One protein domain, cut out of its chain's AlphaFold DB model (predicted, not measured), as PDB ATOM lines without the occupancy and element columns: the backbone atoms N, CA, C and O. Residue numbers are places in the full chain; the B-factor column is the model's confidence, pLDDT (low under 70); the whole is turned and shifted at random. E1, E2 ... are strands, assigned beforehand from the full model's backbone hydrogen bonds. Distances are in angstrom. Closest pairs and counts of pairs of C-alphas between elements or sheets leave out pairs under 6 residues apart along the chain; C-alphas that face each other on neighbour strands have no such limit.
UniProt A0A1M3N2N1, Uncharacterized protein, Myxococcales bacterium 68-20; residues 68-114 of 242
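Overview. This is residues 68 to 114 of the 242 residues of an uncharacterized protein of Myxococcales bacterium 68-20 (UniProt A0A1M3N2N1). Little of this domain is regular structure: one twisted two-stranded hairpin, E1 and E2, sits at one end, and a long looping stretch with no named element, residues 88 to 114, follows it. Residues 91 to 92 pair with 112 to 113, antiparallel. The printed part has 47 residues, with no named helix and two antiparallel strands, E1 then E2; the class is all strand, with 11 residues in named elements. It is compact, radius of gyration of the C-alphas 10.2 A, spanning 25 by 24 by 15 A.

Along the chain. E1, residues 71 to 75, begins at C-alpha 71 (99.588, 140.960, 92.876) and is 12.4 A long. E2, residues 82 to 87, is 14.4 A long and ends at C-alpha 87 (98.323, 143.770, 89.746).

Arrangement. E1 and E2 form a hairpin through a short link, at 140 degrees between directions. C-alphas 71 and 87 face each other at 4.4 A. N 72 and O 86, 2.8 A apart, are within hydrogen-bond range.

Size, cuts and confidence. The C-alphas of Gly 80 and Ala 105, the two farthest apart, are separated by 27.3 A. The printed part has no cut. Mean pLDDT of the printed part is 88.0; Pro 102 is under 70.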
ATOM      1  N   GLU A  68      99.120 133.020  93.742       88.25
ATOM      2  CA  GLU A  68      97.971 132.897  92.852       88.25
ATOM      3  C   GLU A  68      97.216 134.214  92.634       88.25
ATOM      4  O   GLU A  68      96.468 134.314  91.669       88.25
ATOM      5  N   TRP A  69      97.426 135.227  93.483       91.56
ATOM      6  CA  TRP A  69      96.779 136.535  93.335       91.56
ATOM      7  C   TRP A  69      97.402 137.384  92.231       91.56
ATOM      8  O   TRP A  69      96.853 138.428  91.898       91.56
ATOM      9  N   HIS A  70      98.579 137.015  91.710       93.69
ATOM     10  CA  HIS A  70      99.314 137.804  90.712       93.69
ATOM     11  C   HIS A  70      99.388 139.304  91.052       93.69
ATOM     12  O   HIS A  70      99.310 140.169  90.177       93.69
ATOM     13  N   ALA A  71      99.551 139.610  92.338       93.06
ATOM     14  CA  ALA A  71      99.588 140.960  92.876       93.06
ATOM     15  C   ALA A  71     100.932 141.234  93.558       93.06
ATOM     16  O   ALA A  71     101.591 140.333  94.079       93.06
ATOM     17  N   ASN A  72     101.354 142.494  93.568       91.88
ATOM     18  CA  ASN A  72     102.535 142.948  94.286       91.88
ATOM     19  C   ASN A  72     102.242 144.220  95.087       91.88
ATOM     20  O   ASN A  72     101.247 144.911  94.879       91.88
ATOM     21  N   TYR A  73     103.128 144.516  96.036       90.00
ATOM     22  CA  TYR A  73     103.149 145.821  96.678       90.00
ATOM     23  C   TYR A  73     103.945 146.788  95.814       90.00
ATOM     24  O   TYR A  73     105.096 146.525  95.466       90.00
ATOM     25  N   GLY A  74     103.343 147.928  95.514       88.00
ATOM     26  CA  GLY A  74     103.941 148.969  94.702       88.00
ATOM     27  C   GLY A  74     103.597 150.354  95.218       88.00
ATOM     28  O   GLY A  74     103.187 150.551  96.363       88.00
ATOM     29  N   CYS A  75     103.804 151.329  94.349       87.81
ATOM     30  CA  CYS A  75     103.306 152.668  94.567       87.81
ATOM     31  C   CYS A  75     101.923 152.818  93.932       87.81
ATOM     32  O   CYS A  75     101.773 152.565  92.735       87.81
ATOM     33  N   ASP A  76     100.963 153.338  94.690       87.31
ATOM     34  CA  ASP A  76      99.766 153.925  94.100       87.31
ATOM     35  C   ASP A  76     100.097 155.311  93.526       87.31
ATOM     36  O   ASP A  76     100.359 156.270  94.251       87.31
ATOM     37  N   GLN A  77     100.080 155.420  92.199       83.75
ATOM     38  CA  GLN A  77     100.407 156.653  91.482       83.75
ATOM     39  C   GLN A  77      99.328 157.738  91.588       83.75
ATOM     40  O   GLN A  77      99.611 158.896  91.291       83.75
ATOM     41  N   ALA A  78      98.104 157.398  91.994       82.25
ATOM     42  CA  ALA A  78      97.039 158.377  92.192       82.25
ATOM     43  C   ALA A  78      97.133 159.044  93.569       82.25
ATOM     44  O   ALA A  78      96.843 160.232  93.703       82.25
ATOM     45  N   THR A  79      97.534 158.287  94.590       81.88
ATOM     46  CA  THR A  79      97.525 158.753  95.986       81.88
ATOM     47  C   THR A  79      98.915 158.990  96.576       81.88
ATOM     48  O   THR A  79      99.042 159.703  97.570       81.88
ATOM     49  N   GLY A  80      99.962 158.408  95.987       84.25
ATOM     50  CA  GLY A  80     101.326 158.422  96.521       84.25
ATOM     51  C   GLY A  80     101.543 157.479  97.699       84.25
ATOM     52  O   GLY A  80     102.577 157.558  98.367       84.25
ATOM     53  N   PHE A  81     100.589 156.587  97.983       86.88
ATOM     54  CA  PHE A  81     100.756 155.585  99.027       86.88
ATOM     55  C   PHE A  81     101.734 154.493  98.586       86.88
ATOM     56  O   PHE A  81     101.554 153.818  97.570       86.88
ATOM     57  N   CYS A  82     102.773 154.300  99.397       89.00
ATOM     58  CA  CYS A  82     103.702 153.192  99.247       89.00
ATOM     59  C   CYS A  82     103.113 151.893  99.783       89.00
ATOM     60  O   CYS A  82     102.383 151.885 100.775       89.00
ATOM     61  N   TYR A  83     103.513 150.792  99.153       89.00
ATOM     62  CA  TYR A  83     103.048 149.443  99.459       89.00
ATOM     63  C   TYR A  83     101.539 149.275  99.265       89.00
ATOM     64  O   TYR A  83     100.892 148.504  99.972       89.00
ATOM     65  N   ALA A  84     100.972 149.988  98.293       88.88
ATOM     66  CA  ALA A  84      99.641 149.688  97.797       88.88
ATOM     67  C   ALA A  84      99.679 148.358  97.037       88.88
ATOM     68  O   ALA A  84     100.643 148.084  96.320       88.88
ATOM     69  N   ARG A  85      98.652 147.522  97.206       89.75
ATOM     70  CA  ARG A  85      98.500 146.303  96.402       89.75
ATOM     71  C   ARG A  85      98.085 146.696  94.989       89.75
ATOM     72  O   ARG A  85      97.185 147.513  94.824       89.75
ATOM     73  N   GLY A  86      98.739 146.113  93.997       90.44
ATOM     74  CA  GLY A  86      98.399 146.278  92.592       90.44
ATOM     75  C   GLY A  86      98.685 145.008  91.808       90.44
ATOM     76  O   GLY A  86      99.412 144.125  92.269       90.44
ATOM     77  N   CYS A  87      98.109 144.915  90.614       93.56
ATOM     78  CA  CYS A  87      98.323 143.770  89.746       93.56
ATOM     79  C   CYS A  87      99.719 143.767  89.139       93.56
ATOM     80  O   CYS A  87     100.247 144.795  88.707       93.56
ATOM     81  N   MET A  88     100.302 142.573  89.068       93.44
ATOM     82  CA  MET A  88     101.479 142.332  88.250       93.44
ATOM     83  C   MET A  88     101.157 142.600  86.776       93.44
ATOM     84  O   MET A  88     100.005 142.565  86.335       93.44
ATOM     85  N   GLU A  89     102.195 142.856  85.983       91.75
ATOM     86  CA  GLU A  89     102.036 143.116  84.557       91.75
ATOM     87  C   GLU A  89     101.277 141.974  83.856       91.75
ATOM     88  O   GLU A  89     101.628 140.800  83.974       91.75
ATOM     89  N   GLY A  90     100.234 142.333  83.103       93.06
ATOM     90  CA  GLY A  90      99.405 141.378  82.365       93.06
ATOM     91  C   GLY A  90      98.228 140.795  83.146       93.06
ATOM     92  O   GLY A  90      97.466 140.034  82.550       93.06
ATOM     93  N   TRP A  91      98.043 141.186  84.407       95.50
ATOM     94  CA  TRP A  91      96.901 140.798  85.232       95.50
ATOM     95  C   TRP A  91      95.997 141.989  85.531       95.50
ATOM     96  O   TRP A  91      96.442 143.139  85.537       95.50
ATOM     97  N   LEU A  92      94.716 141.705  85.725       95.00
ATOM     98  CA  LEU A  92      93.684 142.670  86.070       95.00
ATOM     99  C   LEU A  92      92.911 142.146  87.274       95.00
ATOM    100  O   LEU A  92      92.688 140.942  87.363       95.00
ATOM    101  N   ASP A  93      92.523 143.081  88.130       93.75
ATOM    102  CA  ASP A  93      91.500 142.925  89.158       93.75
ATOM    103  C   ASP A  93      90.204 143.472  88.545       93.75
ATOM    104  O   ASP A  93      90.108 144.675  88.288       93.75
ATOM    105  N   CYS A  94      89.273 142.595  88.167       93.62
ATOM    106  CA  CYS A  94      88.049 142.999  87.467       93.62
ATOM    107  C   CYS A  94      86.819 143.065  88.368       93.62
ATOM    108  O   CYS A  94      85.766 143.544  87.927       93.62
ATOM    109  N   ASN A  95      86.942 142.599  89.607       91.50
ATOM    110  CA  ASN A  95      85.919 142.708  90.638       91.50
ATOM    111  C   ASN A  95      86.225 143.828  91.664       91.50
ATOM    112  O   ASN A  95      85.365 144.111  92.503       91.50
ATOM    113  N   ASP A  96      87.372 144.506  91.528       90.06
ATOM    114  CA  ASP A  96      87.876 145.625  92.339       90.06
ATOM    115  C   ASP A  96      88.020 145.281  93.834       90.06
ATOM    116  O   ASP A  96      87.856 146.143  94.713       90.06
ATOM    117  N   ASP A  97      88.305 144.020  94.163       90.44
ATOM    118  CA  ASP A  97      88.405 143.574  95.554       90.44
ATOM    119  C   ASP A  97      89.836 143.539  96.111       90.44
ATOM    120  O   ASP A  97      90.011 143.490  97.339       90.44
ATOM    121  N   LEU A  98      90.866 143.737  95.276       89.44
ATOM    122  CA  LEU A  98      92.271 143.729  95.697       89.44
ATOM    123  C   LEU A  98      92.577 144.820  96.726       89.44
ATOM    124  O   LEU A  98      93.381 144.614  97.637       89.44
ATOM    125  N   ALA A  99      91.954 145.993  96.602       78.44
ATOM    126  CA  ALA A  99      92.162 147.112  97.523       78.44
ATOM    127  C   ALA A  99      91.452 146.920  98.881       78.44
ATOM    128  O   ALA A  99      91.805 147.594  99.853       78.44
ATOM    129  N   GLY A 100      90.487 145.995  98.960       73.38
ATOM    130  CA  GLY A 100      89.691 145.679 100.151       73.38
ATOM    131  C   GLY A 100      90.470 144.950 101.249       73.38
ATOM    132  O   GLY A 100      91.677 144.757 101.150       73.38
ATOM    133  N   ASP A 101      89.811 144.547 102.337       71.44
ATOM    134  CA  ASP A 101      90.468 143.828 103.440       71.44
ATOM    135  C   ASP A 101      91.160 142.546 102.915       71.44
ATOM    136  O   ASP A 101      90.476 141.678 102.378       71.44
ATOM    137  N   PRO A 102      92.495 142.394 103.052       67.75
ATOM    138  CA  PRO A 102      93.194 141.186 102.606       67.75
ATOM    139  C   PRO A 102      92.754 139.909 103.341       67.75
ATOM    140  O   PRO A 102      93.106 138.813 102.919       67.75
ATOM    141  N   SER A 103      92.035 140.037 104.460       72.88
ATOM    142  CA  SER A 103      91.436 138.916 105.186       72.88
ATOM    143  C   SER A 103      90.015 138.573 104.729       72.88
ATOM    144  O   SER A 103      89.444 137.591 105.215       72.88
ATOM    145  N   ASP A 104      89.440 139.343 103.796       79.06
ATOM    146  CA  ASP A 104      88.172 138.990 103.167       79.06
ATOM    147  C   ASP A 104      88.371 137.738 102.311       79.06
ATOM    148  O   ASP A 104      89.169 137.712 101.378       79.06
ATOM    149  N   ALA A 105      87.607 136.692 102.621       79.31
ATOM    150  CA  ALA A 105      87.630 135.433 101.885       79.31
ATOM    151  C   ALA A 105      87.173 135.575 100.423       79.31
ATOM    152  O   ALA A 105      87.289 134.615  99.664       79.31
ATOM    153  N   LYS A 106      86.595 136.721 100.052       83.69
ATOM    154  CA  LYS A 106      86.229 137.036  98.671       83.69
ATOM    155  C   LYS A 106      87.387 137.575  97.846       83.69
ATOM    156  O   LYS A 106      87.299 137.439  96.641       83.69
ATOM    157  N   ASN A 107      88.416 138.133  98.488       87.00
ATOM    158  CA  ASN A 107      89.566 138.692  97.793       87.00
ATOM    159  C   ASN A 107      90.319 137.570  97.072       87.00
ATOM    160  O   ASN A 107      90.900 136.691  97.720       87.00
ATOM    161  N   ASP A 108      90.258 137.578  95.746       88.75
ATOM    162  CA  ASP A 108      90.944 136.615  94.885       88.75
ATOM    163  C   ASP A 108      92.083 137.240  94.067       88.75
ATOM    164  O   ASP A 108      92.794 136.537  93.342       88.75
ATOM    165  N   GLY A 109      92.360 138.522  94.310       91.88
ATOM    166  CA  GLY A 109      93.516 139.230  93.791       91.88
ATOM    167  C   GLY A 109      93.309 139.712  92.360       91.88
ATOM    168  O   GLY A 109      92.289 140.291  92.032       91.88
ATOM    169  N   CYS A 110      94.322 139.534  91.515       94.94
ATOM    170  CA  CYS A 110      94.258 139.844  90.092       94.94
ATOM    171  C   CYS A 110      94.023 138.548  89.321       94.94
ATOM    172  O   CYS A 110      94.949 137.833  88.925       94.94
ATOM    173  N   GLU A 111      92.752 138.233  89.165       92.50
ATOM    174  CA  GLU A 111      92.193 136.968  88.717       92.50
ATOM    175  C   GLU A 111      92.165 136.831  87.188       92.50
ATOM    176  O   GLU A 111      92.076 135.724  86.647       92.50
ATOM    177  N   VAL A 112      92.302 137.948  86.468       95.31
ATOM    178  CA  VAL A 112      92.123 137.994  85.017       95.31
ATOM    179  C   VAL A 112      93.433 138.219  84.265       95.31
ATOM    180  O   VAL A 112      94.102 139.243  84.400       95.31
ATOM    181  N   ALA A 113      93.754 137.300  83.352       95.62
ATOM    182  CA  ALA A 113      94.893 137.429  82.447       95.62
ATOM    183  C   ALA A 113      94.564 138.334  81.242       95.62
ATOM    184  O   ALA A 113      94.119 137.865  80.190       95.62
ATOM    185  N   ARG A 114      94.887 139.627  81.344       95.06
ATOM    186  CA  ARG A 114      94.686 140.668  80.309       95.06
ATOM    187  C   ARG A 114      95.150 140.272  78.912       95.06
ATOM    188  O   ARG A 114      94.631 140.762  77.911       95.06
TER     189      ARG A 114